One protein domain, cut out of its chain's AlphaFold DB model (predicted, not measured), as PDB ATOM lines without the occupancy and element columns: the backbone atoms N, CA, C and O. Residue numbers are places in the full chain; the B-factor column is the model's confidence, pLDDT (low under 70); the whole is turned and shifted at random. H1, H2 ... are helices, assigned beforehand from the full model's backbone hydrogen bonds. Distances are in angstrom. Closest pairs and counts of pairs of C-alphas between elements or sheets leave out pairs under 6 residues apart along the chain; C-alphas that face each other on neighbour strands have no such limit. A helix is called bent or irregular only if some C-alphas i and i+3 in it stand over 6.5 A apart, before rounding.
ATOM      1  N   TRP A  18     179.791 203.462 200.581       89.56
ATOM      2  CA  TRP A  18     180.166 204.410 201.622       89.56
ATOM      3  C   TRP A  18     179.038 205.388 201.963       89.56
ATOM      4  O   TRP A  18     178.753 205.587 203.143       89.56
ATOM      5  N   GLU A  19     178.364 205.943 200.953       88.94
ATOM      6  CA  GLU A  19     177.216 206.844 201.141       88.94
ATOM      7  C   GLU A  19     176.040 206.127 201.823       88.94
ATOM      8  O   GLU A  19     175.390 206.682 202.705       88.94
ATOM      9  N   TRP A  20     175.808 204.855 201.480       91.44
ATOM     10  CA  TRP A  20     174.710 204.042 202.023       91.44
ATOM     11  C   TRP A  20     175.093 203.198 203.247       91.44
ATOM     12  O   TRP A  20     174.335 202.322 203.679       91.44
ATOM     13  N   ARG A  21     176.275 203.428 203.832       92.38
ATOM     14  CA  ARG A  21     176.812 202.581 204.911       92.38
ATOM     15  C   ARG A  21     175.869 202.474 206.110       92.38
ATOM     16  O   ARG A  21     175.777 201.415 206.719       92.38
ATOM     17  N   MET A  22     175.155 203.553 206.438       91.38
ATOM     18  CA  MET A  22     174.248 203.577 207.586       91.38
ATOM     19  C   MET A  22     173.054 202.653 207.355       91.38
ATOM     20  O   MET A  22     172.719 201.867 208.235       91.38
ATOM     21  N   GLN A  23     172.463 202.675 206.160       93.06
ATOM     22  CA  GLN A  23     171.359 201.790 205.800       93.06
ATOM     23  C   GLN A  23     171.805 200.326 205.793       93.06
ATOM     24  O   GLN A  23     171.071 199.469 206.282       93.06
ATOM     25  N   PHE A  24     173.022 200.029 205.324       92.50
ATOM     26  CA  PHE A  24     173.575 198.673 205.399       92.50
ATOM     27  C   PHE A  24     173.801 198.204 206.839       92.50
ATOM     28  O   PHE A  24     173.476 197.062 207.160       92.50
ATOM     29  N   ILE A  25     174.303 199.069 207.726       94.00
ATOM     30  CA  ILE A  25     174.461 198.748 209.153       94.00
ATOM     31  C   ILE A  25     173.099 198.468 209.791       94.00
ATOM     32  O   ILE A  25     172.930 197.445 210.449       94.00
ATOM     33  N   VAL A  26     172.112 199.340 209.565       95.19
ATOM     34  CA  VAL A  26     170.744 199.164 210.077       95.19
ATOM     35  C   VAL A  26     170.143 197.857 209.557       95.19
ATOM     36  O   VAL A  26     169.567 197.107 210.340       95.19
ATOM     37  N   LEU A  27     170.347 197.529 208.278       94.75
ATOM     38  CA  LEU A  27     169.873 196.283 207.678       94.75
ATOM     39  C   LEU A  27     170.521 195.051 208.322       94.75
ATOM     40  O   LEU A  27     169.820 194.096 208.655       94.75
ATOM     41  N   LEU A  28     171.838 195.075 208.546       95.88
ATOM     42  CA  LEU A  28     172.551 193.994 209.233       95.88
ATOM     43  C   LEU A  28     172.038 193.799 210.663       95.88
ATOM     44  O   LEU A  28     171.801 192.666 211.084       95.88
ATOM     45  N   VAL A  29     171.808 194.893 211.392       96.44
ATOM     46  CA  VAL A  29     171.219 194.851 212.737       96.44
ATOM     47  C   VAL A  29     169.797 194.281 212.690       96.44
ATOM     48  O   VAL A  29     169.466 193.423 213.506       96.44
ATOM     49  N   SER A  30     168.970 194.675 211.718       96.06
ATOM     50  CA  SER A  30     167.635 194.102 211.505       96.06
ATOM     51  C   SER A  30     167.684 192.593 211.242       96.06
ATOM     52  O   SER A  30     166.922 191.843 211.850       96.06
ATOM     53  N   CYS A  31     168.602 192.119 210.397       96.25
ATOM     54  CA  CYS A  31     168.805 190.684 210.181       96.25
ATOM     55  C   CYS A  31     169.221 189.968 211.475       96.25
ATOM     56  O   CYS A  31     168.699 188.893 211.772       96.25
ATOM     57  N   GLY A  32     170.100 190.580 212.274       97.19
ATOM     58  CA  GLY A  32     170.495 190.066 213.586       97.19
ATOM     59  C   GLY A  32     169.323 189.964 214.566       97.19
ATOM     60  O   GLY A  32     169.158 188.933 215.212       97.19
ATOM     61  N   LEU A  33     168.464 190.985 214.634       96.44
ATOM     62  CA  LEU A  33     167.256 190.980 215.469       96.44
ATOM     63  C   LEU A  33     166.271 189.888 215.044       96.44
ATOM     64  O   LEU A  33     165.730 189.186 215.896       96.44
ATOM     65  N   LEU A  34     166.062 189.708 213.738       95.38
ATOM     66  CA  LEU A  34     165.215 188.635 213.219       95.38
ATOM     67  C   LEU A  34     165.782 187.252 213.577       95.38
ATOM     68  O   LEU A  34     165.044 186.385 214.043       95.38
ATOM     69  N   GLY A  35     167.097 187.066 213.422       96.19
ATOM     70  CA  GLY A  35     167.792 185.850 213.841       96.19
ATOM     71  C   GLY A  35     167.687 185.598 215.347       96.19
ATOM     72  O   GLY A  35     167.466 184.462 215.760       96.19
ATOM     73  N   ALA A  36     167.765 186.647 216.171       94.94
ATOM     74  CA  ALA A  36     167.584 186.551 217.616       94.94
ATOM     75  C   ALA A  36     166.158 186.115 217.987       94.94
ATOM     76  O   ALA A  36     166.002 185.209 218.804       94.94
ATOM     77  N   ILE A  37     165.128 186.694 217.355       94.06
ATOM     78  CA  ILE A  37     163.730 186.269 217.541       94.06
ATOM     79  C   ILE A  37     163.588 184.784 217.195       94.06
ATOM     80  O   ILE A  37     163.091 184.008 218.010       94.06
ATOM     81  N   PHE A  38     164.073 184.369 216.021       94.44
ATOM     82  CA  PHE A  38     164.000 182.974 215.590       94.44
ATOM     83  C   PHE A  38     164.746 182.031 216.544       94.44
ATOM     84  O   PHE A  38     164.204 181.008 216.951       94.44
ATOM     85  N   GLY A  39     165.963 182.386 216.960       93.19
ATOM     86  CA  GLY A  39     166.767 181.583 217.879       93.19
ATOM     87  C   GLY A  39     166.129 181.434 219.261       93.19
ATOM     88  O   GLY A  39     166.130 180.339 219.824       93.19
ATOM     89  N   VAL A  40     165.534 182.506 219.794       91.19
ATOM     90  CA  VAL A  40     164.787 182.467 221.060       91.19
ATOM     91  C   VAL A  40     163.570 181.552 220.939       91.19
ATOM     92  O   VAL A  40     163.360 180.713 221.815       91.19
ATOM     93  N   LEU A  41     162.798 181.661 219.855       90.38
ATOM     94  CA  LEU A  41     161.633 180.804 219.626       90.38
ATOM     95  C   LEU A  41     162.030 179.333 219.460       90.38
ATOM     96  O   LEU A  41     161.434 178.469 220.097       90.38
ATOM     97  N   GLN A  42     163.072 179.047 218.677       91.62
ATOM     98  CA  GLN A  42     163.555 177.686 218.446       91.62
ATOM     99  C   GLN A  42     164.073 177.041 219.733       91.62
ATOM    100  O   GLN A  42     163.773 175.884 220.014       91.62
ATOM    101  N   ARG A  43     164.831 177.791 220.543       89.31
ATOM    102  CA  ARG A  43     165.358 177.295 221.819       89.31
ATOM    103  C   ARG A  43     164.241 176.953 222.799       89.31
ATOM    104  O   ARG A  43     164.368 175.969 223.515       89.31
ATOM    105  N   ASN A  44     163.174 177.747 222.838       86.12
ATOM    106  CA  ASN A  44     162.054 177.545 223.759       86.12
ATOM    107  C   ASN A  44     160.938 176.666 223.164       86.12
ATOM    108  O   ASN A  44     159.901 176.474 223.800       86.12
ATOM    109  N   HIS A  45     161.125 176.111 221.964       85.06
ATOM    110  CA  HIS A  45     160.117 175.273 221.329       85.06
ATOM    111  C   HIS A  45     159.917 173.968 222.115       85.06
ATOM    112  O   HIS A  45     160.860 173.211 222.337       85.06
ATOM    113  N   GLY A  46     158.680 173.712 222.550       81.06
ATOM    114  CA  GLY A  46     158.321 172.510 223.311       81.06
ATOM    115  C   GLY A  46     158.846 172.465 224.751       81.06
ATOM    116  O   GLY A  46     158.684 171.442 225.415       81.06
ATOM    117  N   GLN A  47     159.459 173.542 225.248       80.19
ATOM    118  CA  GLN A  47     159.906 173.626 226.638       80.19
ATOM    119  C   GLN A  47     158.790 174.130 227.555       80.19
ATOM    120  O   GLN A  47     157.872 174.828 227.123       80.19
ATOM    121  N   ASN A  48     158.877 173.791 228.844       72.25
ATOM    122  CA  ASN A  48     157.973 174.365 229.835       72.25
ATOM    123  C   ASN A  48     158.263 175.857 229.992       72.25
ATOM    124  O   ASN A  48     159.417 176.252 230.160       72.25
ATOM    125  N   THR A  49     157.202 176.660 230.045       69.62
ATOM    126  CA  THR A  49     157.273 178.109 230.291       69.62
ATOM    127  C   THR A  49     158.020 178.453 231.587       69.62
ATOM    128  O   THR A  49     158.598 179.526 231.699       69.62
ATOM    129  N   GLU A  50     158.055 177.526 232.544       65.81
ATOM    130  CA  GLU A  50     158.720 177.664 233.843       65.81
ATOM    131  C   GLU A  50     160.258 177.763 233.754       65.81
ATOM    132  O   GLU A  50     160.883 178.356 234.626       65.81
ATOM    133  N   TYR A  51     160.883 177.259 232.679       66.25
ATOM    134  CA  TYR A  51     162.339 177.369 232.484       66.25
ATOM    135  C   TYR A  51     162.794 178.753 232.001       66.25
ATOM    136  O   TYR A  51     163.993 179.031 231.941       66.25
ATOM    137  N   TRP A  52     161.858 179.633 231.640       76.38
ATOM    138  CA  TRP A  52     162.186 180.984 231.219       76.38
ATOM    139  C   TRP A  52     162.484 181.875 232.435       76.38
ATOM    140  O   TRP A  52     161.581 182.360 233.110       76.38
ATOM    141  N   SER A  53     163.770 182.118 232.703       65.38
ATOM    142  CA  SER A  53     164.251 182.809 233.910       65.38
ATOM    143  C   SER A  53     164.780 184.231 233.667       65.38
ATOM    144  O   SER A  53     165.574 184.739 234.461       65.38
ATOM    145  N   LEU A  54     164.409 184.885 232.560       71.12
ATOM    146  CA  LEU A  54     164.940 186.211 232.230       71.12
ATOM    147  C   LEU A  54     164.248 187.309 233.067       71.12
ATOM    148  O   LEU A  54     163.225 187.853 232.662       71.12
ATOM    149  N   SER A  55     164.805 187.605 234.246       62.00
ATOM    150  CA  SER A  55     164.629 188.819 235.072       62.00
ATOM    151  C   SER A  55     163.274 189.553 234.972       62.00
ATOM    152  O   SER A  55     163.237 190.761 234.750       62.00
ATOM    153  N   GLY A  56     162.153 188.840 235.133       73.62
ATOM    154  CA  GLY A  56     160.807 189.429 235.213       73.62
ATOM    155  C   GLY A  56     160.125 189.788 233.883       73.62
ATOM    156  O   GLY A  56     159.007 190.299 233.912       73.62
ATOM    157  N   MET A  57     160.731 189.512 232.722       82.50
ATOM    158  CA  MET A  57     160.103 189.752 231.414       82.50
ATOM    159  C   MET A  57     159.592 188.443 230.808       82.50
ATOM    160  O   MET A  57     160.345 187.481 230.706       82.50
ATOM    161  N   SER A  58     158.332 188.395 230.361       87.62
ATOM    162  CA  SER A  58     157.784 187.206 229.690       87.62
ATOM    163  C   SER A  58     158.400 186.996 228.299       87.62
ATOM    164  O   SER A  58     158.822 187.951 227.644       87.62
ATOM    165  N   LEU A  59     158.411 185.749 227.812       88.19
ATOM    166  CA  LEU A  59     158.877 185.417 226.456       88.19
ATOM    167  C   LEU A  59     158.148 186.251 225.386       88.19
ATOM    168  O   LEU A  59     158.774 186.783 224.472       88.19
ATOM    169  N   ASN A  60     156.830 186.421 225.543       90.31
ATOM    170  CA  ASN A  60     156.023 187.253 224.655       90.31
ATOM    171  C   ASN A  60     156.470 188.724 224.688       90.31
ATOM    172  O   ASN A  60     156.612 189.342 223.639       90.31
ATOM    173  N   ALA A  61     156.758 189.278 225.869       90.88
ATOM    174  CA  ALA A  61     157.251 190.649 225.988       90.88
ATOM    175  C   ALA A  61     158.628 190.833 225.317       90.88
ATOM    176  O   ALA A  61     158.851 191.837 224.637       90.88
ATOM    177  N   LEU A  62     159.527 189.846 225.416       91.69
ATOM    178  CA  LEU A  62     160.809 189.878 224.701       91.69
ATOM    179  C   LEU A  62     160.612 189.870 223.176       91.69
ATOM    180  O   LEU A  62     161.179 190.693 222.463       91.69
ATOM    181  N   VAL A  63     159.794 188.953 222.657       93.31
ATOM    182  CA  VAL A  63     159.534 188.856 221.211       93.31
ATOM    183  C   VAL A  63     158.820 190.111 220.697       93.31
ATOM    184  O   VAL A  63     159.188 190.651 219.650       93.31
ATOM    185  N   ALA A  64     157.858 190.640 221.456       94.38
ATOM    186  CA  ALA A  64     157.162 191.878 221.128       94.38
ATOM    187  C   ALA A  64     158.129 193.071 221.051       94.38
ATOM    188  O   ALA A  64     158.114 193.802 220.062       94.38
ATOM    189  N   THR A  65     159.021 193.233 222.032       94.25
ATOM    190  CA  THR A  65     160.007 194.328 222.044       94.25
ATOM    191  C   THR A  65     161.014 194.211 220.901       94.25
ATOM    192  O   THR A  65     161.197 195.173 220.154       94.25
ATOM    193  N   LEU A  66     161.603 193.031 220.684       94.69
ATOM    194  CA  LEU A  66     162.529 192.801 219.570       94.69
ATOM    195  C   LEU A  66     161.858 193.041 218.211       94.69
ATOM    196  O   LEU A  66     162.444 193.681 217.338       94.69
ATOM    197  N   SER A  67     160.615 192.580 218.032       96.19
ATOM    198  CA  SER A  67     159.869 192.775 216.783       96.19
ATOM    199  C   SER A  67     159.483 194.239 216.539       96.19
ATOM    200  O   SER A  67     159.502 194.694 215.394       96.19
ATOM    201  N   ALA A  68     159.201 195.006 217.597       96.50
ATOM    202  CA  ALA A  68     158.947 196.440 217.500       96.50
ATOM    203  C   ALA A  68     160.204 197.208 217.057       96.50
ATOM    204  O   ALA A  68     160.125 198.034 216.146       96.50
ATOM    205  N   ILE A  69     161.367 196.888 217.637       96.44
ATOM    206  CA  ILE A  69     162.655 197.478 217.240       96.44
ATOM    207  C   ILE A  69     162.982 197.100 215.790       96.44
ATOM    208  O   ILE A  69     163.302 197.972 214.984       96.44
ATOM    209  N   LEU A  70     162.835 195.820 215.426       96.25
ATOM    210  CA  LEU A  70     163.023 195.340 214.055       96.25
ATOM    211  C   LEU A  70     162.157 196.126 213.061       96.25
ATOM    212  O   LEU A  70     162.662 196.604 212.044       96.25
ATOM    213  N   ARG A  71     160.866 196.300 213.370       95.44
ATOM    214  CA  ARG A  71     159.932 197.061 212.534       95.44
ATOM    215  C   ARG A  71     160.364 198.518 212.379       95.44
ATOM    216  O   ARG A  71     160.319 199.029 211.263       95.44
ATOM    217  N   ALA A  72     160.773 199.180 213.461       95.50
ATOM    218  CA  ALA A  72     161.227 200.569 213.413       95.50
ATOM    219  C   ALA A  72     162.457 200.733 212.505       95.50
ATOM    220  O   ALA A  72     162.487 201.627 211.662       95.50
ATOM    221  N   MET A  73     163.427 199.820 212.613       95.19
ATOM    222  CA  MET A  73     164.637 199.822 211.783       95.19
ATOM    223  C   MET A  73     164.314 199.610 210.296       95.19
ATOM    224  O   MET A  73     164.811 200.344 209.445       95.19
ATOM    225  N   ILE A  74     163.424 198.659 209.977       93.75
ATOM    226  CA  ILE A  74     162.967 198.421 208.597       93.75
ATOM    227  C   ILE A  74     162.266 199.662 208.034       93.75
ATOM    228  O   ILE A  74     162.540 200.051 206.900       93.75
ATOM    229  N   LEU A  75     161.388 200.304 208.811       94.00
ATOM    230  CA  LEU A  75     160.697 201.519 208.374       94.00
ATOM    231  C   LEU A  75     161.671 202.671 208.102       94.00
ATOM    232  O   LEU A  75     161.496 203.359 207.101       94.00
ATOM    233  N   GLY A  76     162.722 202.829 208.911       92.81
ATOM    234  CA  GLY A  76     163.771 203.822 208.655       92.81
ATOM    235  C   GLY A  76     164.515 203.584 207.334       92.81
ATOM    236  O   GLY A  76     164.752 204.521 206.577       92.81
ATOM    237  N   ILE A  77     164.824 202.323 206.999       93.31
ATOM    238  CA  ILE A  77     165.423 201.980 205.695       93.31
ATOM    239  C   ILE A  77     164.453 202.311 204.554       93.31
ATOM    240  O   ILE A  77     164.855 202.881 203.540       93.31
ATOM    241  N   LEU A  78     163.175 201.951 204.704       92.88
ATOM    242  CA  LEU A  78     162.158 202.188 203.678       92.88
ATOM    243  C   LEU A  78     161.921 203.681 203.434       92.88
ATOM    244  O   LEU A  78     161.777 204.077 202.277       92.88
ATOM    245  N   GLU A  79     161.923 204.505 204.485       92.38
ATOM    246  CA  GLU A  79     161.806 205.960 204.365       92.38
ATOM    247  C   GLU A  79     162.911 206.527 203.463       92.38
ATOM    248  O   GLU A  79     162.615 207.238 202.499       92.38
ATOM    249  N   GLU A  80     164.167 206.143 203.708       90.88
ATOM    250  CA  GLU A  80     165.311 206.583 202.903       90.88
ATOM    251  C   GLU A  80     165.245 206.073 201.457       90.88
ATOM    252  O   GLU A  80     165.438 206.838 200.512       90.88
ATOM    253  N   VAL A  81     164.900 204.798 201.244       90.88
ATOM    254  CA  VAL A  81     164.780 204.224 199.891       90.88
ATOM    255  C   VAL A  81     163.693 204.935 199.076       90.88
ATOM    256  O   VAL A  81     163.911 205.279 197.910       90.88
ATOM    257  N   ILE A  82     162.527 205.200 199.674       90.94
ATOM    258  CA  ILE A  82     161.429 205.913 199.004       90.94
ATOM    259  C   ILE A  82     161.817 207.379 198.753       90.94
ATOM    260  O   ILE A  82     161.552 207.906 197.666       90.94
ATOM    261  N   SER A  83     162.490 208.021 199.714       88.88
ATOM    262  CA  SER A  83     163.005 209.389 199.586       88.88
ATOM    263  C   SER A  83     164.011 209.516 198.439       88.88
ATOM    264  O   SER A  83     163.951 210.466 197.664       88.88
ATOM    265  N   GLN A  84     164.879 208.526 198.233       90.06
ATOM    266  CA  GLN A  84     165.839 208.533 197.125       90.06
ATOM    267  C   GLN A  84     165.171 208.293 195.769       90.06
ATOM    268  O   GLN A  84     165.520 208.920 194.762       90.06
ATOM    269  N   HIS A  85     164.129 207.459 195.735       88.88
ATOM    270  CA  HIS A  85     163.357 207.226 194.515       88.88
ATOM    271  C   HIS A  85     162.686 208.500 193.978       88.88
ATOM    272  O   HIS A  85     162.509 208.649 192.768       88.88
ATOM    273  N   LYS A  86     162.353 209.455 194.854       89.62
ATOM    274  CA  LYS A  86     161.836 210.786 194.493       89.62
ATOM    275  C   LYS A  86     162.710 211.493 193.450       89.62
ATOM    276  O   LYS A  86     162.177 212.071 192.501       89.62
ATOM    277  N   TRP A  87     164.033 211.424 193.604       89.88
ATOM    278  CA  TRP A  87     164.991 212.052 192.692       89.88
ATOM    279  C   TRP A  87     165.095 211.295 191.372       89.88
ATOM    280  O   TRP A  87     165.071 211.906 190.305       89.88
ATOM    281  N   ILE A  88     165.104 209.960 191.434       88.25
ATOM    282  CA  ILE A  88     165.098 209.092 190.248       88.25
ATOM    283  C   ILE A  88     163.848 209.358 189.397       88.25
ATOM    284  O   ILE A  88     163.922 209.438 188.172       88.25
ATOM    285  N   TRP A  89     162.695 209.561 190.036       86.94
ATOM    286  CA  TRP A  89     161.437 209.870 189.357       86.94
ATOM    287  C   TRP A  89     161.487 211.176 188.550       86.94
ATOM    288  O   TRP A  89     160.880 211.258 187.480       86.94
ATOM    289  N   GLN A  90     162.239 212.174 189.030       88.56
ATOM    290  CA  GLN A  90     162.421 213.469 188.362       88.56
ATOM    291  C   GLN A  90     163.532 213.494 187.308       88.56
ATOM    292  O   GLN A  90     163.731 214.519 186.665       88.56
ATOM    293  N   LEU A  91     164.210 212.372 187.043       89.00
ATOM    294  CA  LEU A  91     165.110 212.273 185.884       89.00
ATOM    295  C   LEU A  91     164.366 212.435 184.546       89.00
ATOM    296  O   LEU A  91     164.985 212.657 183.510       89.00
ATOM    297  N   THR A  92     163.037 212.315 184.565       85.44
ATOM    298  CA  THR A  92     162.161 212.580 183.420       85.44
ATOM    299  C   THR A  92     161.234 213.755 183.737       85.44
ATOM    300  O   THR A  92     160.810 213.864 184.889       85.44
ATOM    301  N   PRO A  93     160.868 214.604 182.753       86.19
ATOM    302  CA  PRO A  93     159.976 215.739 182.983       86.19
ATOM    303  C   PRO A  93     158.622 215.268 183.521       86.19
ATOM    304  O   PRO A  93     157.859 214.600 182.821       86.19
ATOM    305  N   ARG A  94     158.327 215.583 184.785       86.00
ATOM    306  CA  ARG A  94     157.080 215.209 185.465       86.00
ATOM    307  C   ARG A  94     156.579 216.356 186.342       86.00
ATOM    308  O   ARG A  94     157.369 217.205 186.747       86.00
ATOM    309  N   PRO A  95     155.282 216.380 186.695       88.06
ATOM    310  CA  PRO A  95     154.748 217.385 187.605       88.06
ATOM    311  C   PRO A  95     155.510 217.417 188.937       88.06
ATOM    312  O   PRO A  95     155.668 216.388 189.597       88.06
ATOM    313  N   VAL A  96     155.909 218.612 189.377       88.44
ATOM    314  CA  VAL A  96     156.589 218.838 190.670       88.44
ATOM    315  C   VAL A  96     155.727 218.343 191.838       88.44
ATOM    316  O   VAL A  96     156.249 217.824 192.818       88.44
ATOM    317  N   ARG A  97     154.393 218.383 191.705       89.94
ATOM    318  CA  ARG A  97     153.442 217.834 192.690       89.94
ATOM    319  C   ARG A  97     153.715 216.362 193.041       89.94
ATOM    320  O   ARG A  97     153.477 215.953 194.174       89.94
ATOM    321  N   HIS A  98     154.266 215.572 192.116       89.19
ATOM    322  CA  HIS A  98     154.630 214.176 192.377       89.19
ATOM    323  C   HIS A  98     155.723 214.040 193.448       89.19
ATOM    324  O   HIS A  98     155.700 213.071 194.203       89.19
ATOM    325  N   LEU A  99     156.627 215.020 193.575       88.50
ATOM    326  CA  LEU A  99     157.650 215.044 194.626       88.50
ATOM    327  C   LEU A  99     157.020 215.077 196.017       88.50
ATOM    328  O   LEU A  99     157.428 214.315 196.884       88.50
ATOM    329  N   SER A 100     156.010 215.929 196.202       90.12
ATOM    330  CA  SER A 100     155.257 216.042 197.456       90.12
ATOM    331  C   SER A 100     154.521 214.744 197.789       90.12
ATOM    332  O   SER A 100     154.454 214.357 198.951       90.12
ATOM    333  N   HIS A 101     153.965 214.065 196.786       90.62
ATOM    334  CA  HIS A 101     153.246 212.815 197.010       90.62
ATOM    335  C   HIS A 101     154.179 211.670 197.412       90.62
ATOM    336  O   HIS A 101     153.836 210.935 198.334       90.62
ATOM    337  N   ILE A 102     155.355 211.555 196.786       89.25
ATOM    338  CA  ILE A 102     156.370 210.553 197.154       89.25
ATOM    339  C   ILE A 102     156.934 210.838 198.557       89.25
ATOM    340  O   ILE A 102     157.063 209.916 199.353       89.25
ATOM    341  N   ASP A 103     157.187 212.106 198.888       89.75
ATOM    342  CA  ASP A 103     157.670 212.535 200.214       89.75
ATOM    343  C   ASP A 103     156.659 212.243 201.337       89.75
ATOM    344  O   ASP A 103     157.004 211.757 202.409       89.75
ATOM    345  N   GLN A 104     155.369 212.466 201.072       90.56
ATOM    346  CA  GLN A 104     154.311 212.075 202.007       90.56
ATOM    347  C   GLN A 104     154.229 210.555 202.180       90.56
ATOM    348  O   GLN A 104     153.868 210.088 203.258       90.56
ATOM    349  N   ALA A 105     154.532 209.784 201.133       90.19
ATOM    350  CA  ALA A 105     154.492 208.329 201.187       90.19
ATOM    351  C   ALA A 105     155.652 207.717 201.974       90.19
ATOM    352  O   ALA A 105     155.424 206.735 202.676       90.19
ATOM    353  N   SER A 106     156.851 208.310 201.921       88.38
ATOM    354  CA  SER A 106     157.998 207.830 202.701       88.38
ATOM    355  C   SER A 106     157.815 208.025 204.209       88.38
ATOM    356  O   SER A 106     158.293 207.209 204.985       88.38
ATOM    357  N   ARG A 107     157.086 209.068 204.626       85.38
ATOM    358  CA  ARG A 107     156.927 209.461 206.039       85.38
ATOM    359  C   ARG A 107     155.740 208.827 206.761       85.38
ATOM    360  O   ARG A 107     155.488 209.142 207.922       85.38
ATOM    361  N   GLY A 108     154.954 207.982 206.097       84.50
ATOM    362  CA  GLY A 108     153.815 207.377 206.773       84.50
ATOM    363  C   GLY A 108     152.941 206.469 205.929       84.50
ATOM    364  O   GLY A 108     152.912 206.515 204.698       84.50
ATOM    365  N   LEU A 109     152.146 205.676 206.645       89.00
ATOM    366  CA  LEU A 109     151.212 204.721 206.060       89.00
ATOM    367  C   LEU A 109     150.182 205.408 205.162       89.00
ATOM    368  O   LEU A 109     149.912 204.936 204.064       89.00
ATOM    369  N   TRP A 110     149.629 206.540 205.603       90.81
ATOM    370  CA  TRP A 110     148.575 207.229 204.858       90.81
ATOM    371  C   TRP A 110     149.055 207.719 203.489       90.81
ATOM    372  O   TRP A 110     148.369 207.555 202.481       90.81
ATOM    373  N   GLY A 111     150.274 208.261 203.428       88.12
ATOM    374  CA  GLY A 111     150.891 208.637 202.162       88.12
ATOM    375  C   GLY A 111     151.163 207.423 201.274       88.12
ATOM    376  O   GLY A 111     150.887 207.487 200.078       88.12
ATOM    377  N   SER A 112     151.628 206.311 201.860       89.75
ATOM    378  CA  SER A 112     151.864 205.045 201.149       89.75
ATOM    379  C   SER A 112     150.582 204.465 200.529       89.75
ATOM    380  O   SER A 112     150.615 204.016 199.386       89.75
ATOM    381  N   ILE A 113     149.437 204.543 201.224       91.19
ATOM    382  CA  ILE A 113     148.122 204.103 200.710       91.19
ATOM    383  C   ILE A 113     147.665 204.968 199.531       91.19
ATOM    384  O   ILE A 113     147.124 204.464 198.550       91.19
ATOM    385  N   LEU A 114     147.865 206.283 199.619       89.31
ATOM    386  CA  LEU A 114     147.360 207.239 198.628       89.31
ATOM    387  C   LEU A 114     148.255 207.364 197.388       89.31
ATOM    388  O   LEU A 114     147.821 207.908 196.368       89.31
ATOM    389  N   LEU A 115     149.503 206.896 197.461       87.38
ATOM    390  CA  LEU A 115     150.493 207.056 196.400       87.38
ATOM    391  C   LEU A 115     150.053 206.469 195.036       87.38
ATOM    392  O   LEU A 115     150.189 207.189 194.040       87.38
ATOM    393  N   PRO A 116     149.471 205.249 194.946       85.50
ATOM    394  CA  PRO A 116     149.037 204.664 193.670       85.50
ATOM    395  C   PRO A 116     147.964 205.472 192.958       85.50
ATOM    396  O   PRO A 116     148.054 205.712 191.751       85.50
ATOM    397  N   ALA A 117     146.983 205.959 193.716       85.88
ATOM    398  CA  ALA A 117     145.913 206.787 193.181       85.88
ATOM    399  C   ALA A 117     146.437 208.144 192.680       85.88
ATOM    400  O   ALA A 117     145.960 208.662 191.673       85.88
ATOM    401  N   ARG A 118     147.444 208.715 193.357       86.44
ATOM    402  CA  ARG A 118     147.993 210.044 193.046       86.44
ATOM    403  C   ARG A 118     148.976 210.052 191.878       86.44
ATOM    404  O   ARG A 118     148.965 211.001 191.102       86.44
ATOM    405  N   LEU A 119     149.827 209.031 191.751       83.06
ATOM    406  CA  LEU A 119     150.810 208.947 190.662       83.06
ATOM    407  C   LEU A 119     150.243 208.308 189.388       83.06
ATOM    408  O   LEU A 119     150.851 208.464 188.329       83.06
ATOM    409  N   ARG A 120     149.111 207.585 189.481       77.38
ATOM    410  CA  ARG A 120     148.419 206.896 188.369       77.38
ATOM    411  C   ARG A 120     149.346 206.050 187.485       77.38
ATOM    412  O   ARG A 120     149.097 205.837 186.305       77.38
ATOM    413  N   ALA A 121     150.433 205.555 188.053       69.31
ATOM    414  CA  ALA A 121     151.450 204.808 187.336       69.31
ATOM    415  C   ALA A 121     151.756 203.586 188.173       69.31
ATOM    416  O   ALA A 121     152.561 203.725 189.066       69.31
ATOM    417  N   TRP A 122     151.106 202.445 187.955       62.00
ATOM    418  CA  TRP A 122     151.083 201.311 188.899       62.00
ATOM    419  C   TRP A 122     152.391 200.494 189.004       62.00
ATOM    420  O   TRP A 122     152.513 199.658 189.889       62.00
ATOM    421  N   PHE A 123     153.393 200.758 188.156       65.06
ATOM    422  CA  PHE A 123     154.619 199.943 188.043       65.06
ATOM    423  C   PHE A 123     155.917 200.670 188.449       65.06
ATOM    424  O   PHE A 123     157.004 200.328 187.996       65.06
ATOM    425  N   SER A 124     155.831 201.709 189.284       75.06
ATOM    426  CA  SER A 124     157.023 202.376 189.837       75.06
ATOM    427  C   SER A 124     157.654 201.556 190.969       75.06
ATOM    428  O   SER A 124     156.942 201.035 191.823       75.06
ATOM    429  N   TYR A 125     158.985 201.538 191.078       80.00
ATOM    430  CA  TYR A 125     159.681 200.930 192.225       80.00
ATOM    431  C   TYR A 125     159.248 201.516 193.587       80.00
ATOM    432  O   TYR A 125     159.348 200.842 194.610       80.00
ATOM    433  N   SER A 126     158.662 202.722 193.607       81.44
ATOM    434  CA  SER A 126     158.058 203.324 194.809       81.44
ATOM    435  C   SER A 126     156.950 202.474 195.437       81.44
ATOM    436  O   SER A 126     156.766 202.540 196.652       81.44
ATOM    437  N   TYR A 127     156.207 201.685 194.646       84.94
ATOM    438  CA  TYR A 127     155.129 200.845 195.186       84.94
ATOM    439  C   TYR A 127     155.646 199.706 196.024       84.94
ATOM    440  O   TYR A 127     154.991 199.350 196.991       84.94
ATOM    441  N   ILE A 128     156.809 199.160 195.678       88.81
ATOM    442  CA  ILE A 128     157.419 198.088 196.457       88.81
ATOM    443  C   ILE A 128     157.728 198.620 197.858       88.81
ATOM    444  O   ILE A 128     157.327 198.010 198.843       88.81
ATOM    445  N   GLY A 129     158.327 199.813 197.953       89.88
ATOM    446  CA  GLY A 129     158.563 200.479 199.237       89.88
ATOM    447  C   GLY A 129     157.270 200.736 200.018       89.88
ATOM    448  O   GLY A 129     157.178 200.368 201.185       89.88
ATOM    449  N   CYS A 130     156.242 201.290 199.370       90.75
ATOM    450  CA  CYS A 130     154.952 201.564 200.018       90.75
ATOM    451  C   CYS A 130     154.239 200.285 200.477       90.75
ATOM    452  O   CYS A 130     153.684 200.244 201.570       90.75
ATOM    453  N   LEU A 131     154.277 199.221 199.674       91.44
ATOM    454  CA  LEU A 131     153.711 197.923 200.027       91.44
ATOM    455  C   LEU A 131     154.416 197.341 201.254       91.44
ATOM    456  O   LEU A 131     153.747 196.858 202.162       91.44
ATOM    457  N   LEU A 132     155.747 197.432 201.320       92.81
ATOM    458  CA  LEU A 132     156.517 196.976 202.478       92.81
ATOM    459  C   LEU A 132     156.187 197.776 203.747       92.81
ATOM    460  O   LEU A 132     156.071 197.180 204.817       92.81
ATOM    461  N   VAL A 133     155.952 199.091 203.638       93.62
ATOM    462  CA  VAL A 133     155.460 199.921 204.757       93.62
ATOM    463  C   VAL A 133     154.101 199.421 205.264       93.62
ATOM    464  O   VAL A 133     153.883 199.348 206.473       93.62
ATOM    465  N   LEU A 134     153.190 199.031 204.366       93.38
ATOM    466  CA  LEU A 134     151.879 198.491 204.750       93.38
ATOM    467  C   LEU A 134     151.983 197.095 205.370       93.38
ATOM    468  O   LEU A 134     151.395 196.840 206.421       93.38
ATOM    469  N   LEU A 135     152.772 196.201 204.771       93.44
ATOM    470  CA  LEU A 135     153.010 194.855 205.300       93.44
ATOM    471  C   LEU A 135     153.694 194.884 206.670       93.44
ATOM    472  O   LEU A 135     153.447 194.016 207.508       93.44
ATOM    473  N   SER A 136     154.488 195.922 206.943       94.00
ATOM    474  CA  SER A 136     155.145 196.137 208.233       94.00
ATOM    475  C   SER A 136     154.163 196.165 209.416       94.00
ATOM    476  O   SER A 136     154.581 195.908 210.547       94.00
ATOM    477  N   ILE A 137     152.880 196.478 209.200       93.00
ATOM    478  CA  ILE A 137     151.855 196.477 210.255       93.00
ATOM    479  C   ILE A 137     151.694 195.086 210.865       93.00
ATOM    480  O   ILE A 137     151.539 194.970 212.081       93.00
ATOM    481  N   GLY A 138     151.790 194.045 210.037       93.38
ATOM    482  CA  GLY A 138     151.619 192.661 210.459       93.38
ATOM    483  C   GLY A 138     152.733 192.151 211.372       93.38
ATOM    484  O   GLY A 138     152.502 191.202 212.113       93.38
ATOM    485  N   VAL A 139     153.914 192.781 211.379       93.31
ATOM    486  CA  VAL A 139     155.082 192.295 212.140       93.31
ATOM    487  C   VAL A 139     154.752 192.075 213.619       93.31
ATOM    488  O   VAL A 139     155.161 191.065 214.178       93.31
ATOM    489  N   GLY A 140     153.982 192.978 214.235       91.12
ATOM    490  CA  GLY A 140     153.580 192.858 215.640       91.12
ATOM    491  C   GLY A 140     152.615 191.691 215.894       91.12
ATOM    492  O   GLY A 140     152.923 190.821 216.703       91.12
ATOM    493  N   PRO A 141     151.456 191.630 215.213       91.62
ATOM    494  CA  PRO A 141     150.525 190.512 215.362       91.62
ATOM    495  C   PRO A 141     151.134 189.142 215.039       91.62
ATOM    496  O   PRO A 141     150.886 188.188 215.770       91.62
ATOM    497  N   PHE A 142     151.939 189.028 213.979       92.56
ATOM    498  CA  PHE A 142     152.567 187.754 213.612       92.56
ATOM    499  C   PHE A 142     153.635 187.321 214.619       92.56
ATOM    500  O   PHE A 142     153.716 186.136 214.934       92.56
ATOM    501  N   SER A 143     154.426 188.256 215.160       92.12
ATOM    502  CA  SER A 143     155.429 187.921 216.176       92.12
ATOM    503  C   SER A 143     154.784 187.460 217.483       92.12
ATOM    504  O   SER A 143     155.257 186.500 218.084       92.12
ATOM    505  N   GLN A 144     153.677 188.085 217.888       88.38
ATOM    506  CA  GLN A 144     152.930 187.684 219.082       88.38
ATOM    507  C   GLN A 144     152.209 186.347 218.889       88.38
ATOM    508  O   GLN A 144     152.272 185.498 219.771       88.38
ATOM    509  N   GLN A 145     151.584 186.111 217.729       91.00
ATOM    510  CA  GLN A 145     150.942 184.823 217.431       91.00
ATOM    511  C   GLN A 145     151.927 183.650 217.391       91.00
ATOM    512  O   GLN A 145     151.535 182.517 217.655       91.00
ATOM    513  N   ALA A 146     153.203 183.899 217.092       89.19
ATOM    514  CA  ALA A 146     154.229 182.862 217.138       89.19
ATOM    515  C   ALA A 146     154.503 182.348 218.568       89.19
ATOM    516  O   ALA A 146     155.071 181.267 218.728       89.19
ATOM    517  N   VAL A 147     154.107 183.096 219.605       88.44
ATOM    518  CA  VAL A 147     154.277 182.722 221.014       88.44
ATOM    519  C   VAL A 147     152.945 182.214 221.569       88.44
ATOM    520  O   VAL A 147     152.095 182.991 221.995       88.44
TER     521      VAL A 147
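Overview. This is residues 18 to 147 of the 308 residues of an uncharacterized protein of Bionectria ochroleuca (UniProt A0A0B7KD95). The model is a long, slender up-and-down bundle: the long helix H2 runs along it with H5 antiparallel at its side, and the two short helices H3 and H4, folded back on each other, pack at the end of the pair where H2 ends and H5 begins. H1 packs on a different side of H2 from H5, with no contact to H5, and slants away from H2 towards its own first residues, while the long link of residues 44 to 58 loops round the opposite end from H3 and H4. The printed part has 130 residues with five named helices, in the order H1 H2 H3 H4 H5, and no named strand; the class is all helix. The whole is loose, with a radius of gyration of the C-alphas of 18.6 A, and elongated, with spans of 63 by 34 by 22 A.

Arrangement. H1, residues 21 to 43, and H2, residues 59 to 89, form a helical hairpin. They touch, with residues 63 to 77 of H2 alone, at a shallow tilt of 28 degrees, opposite ways; their closest C-alphas are those of Ser 30 and Leu 70, 5.4 A apart. H2 and H3, residues 97 to 106, form the next hairpin, at a shallow tilt of 17 degrees. They touch with residues 78 to 86 of H2 alone, and the closest C-alphas, those of Glu 79 and Ser 106, are 4.6 A apart. H3 touches H4, residues 109 to 119, in a third hairpin at a shallow tilt of 29 degrees, where the C-alphas of Ala 105 and Gly 111 come closest, at 3.7 A. H4 and H5, residues 126 to 145, form the last hairpin, also at a shallow tilt of 29 degrees. They touch with residues 127 to 134 of H5 alone, and their closest C-alphas, those of Ser 112 and Cys 130, are 4.8 A apart. H5 also touches H2, at a shallow tilt of 2 degrees, opposite ways, with the C-alphas of Leu 78 and Gly 129 closest at 6.0 A. H3 and H5 only just touch, with 3 pairs of C-alphas within 8 A. H1 is apart from H3, H4 and H5, and H2 is apart from H4. In H1 and H3 every O i to N i+4 pair is within hydrogen-bond range; in H2 it is 25 of 27, in H4 5 of 7 and in H5 11 of 16.

Along the chain. H1 begins at C-alpha 21, at (176.812, 202.581, 204.911), and is 32.5 A long from first to last C-alpha. H2, the longest helix, measures 44.5 A and ends at C-alpha 89, at (161.437, 209.870, 189.357). H3 has 10 residues and H4 has 11. H4 is irregular, with C-alphas 113 and 116 at 7.1 A. H5 is 30.1 A long, has a kink of 41 degrees near residue 138, and is only just irregular, with C-alphas 137 and 140 at 6.7 A; it ends at C-alpha 145, at (150.942, 184.823, 217.431).

Size, cuts and confidence. The two C-alphas farthest apart, those of Glu 50 and Pro 93, are 63.5 A apart. The printed part has no cut. The link from H1 to H2, 15 residues, is long; the link from H3 to H4 is tight, and those from H2 to H3 and from H4 to H5 are short. The mean pLDDT of the printed part is 88.4; residues 49 to 51, 53, 55 and 121 to 123 are under 70.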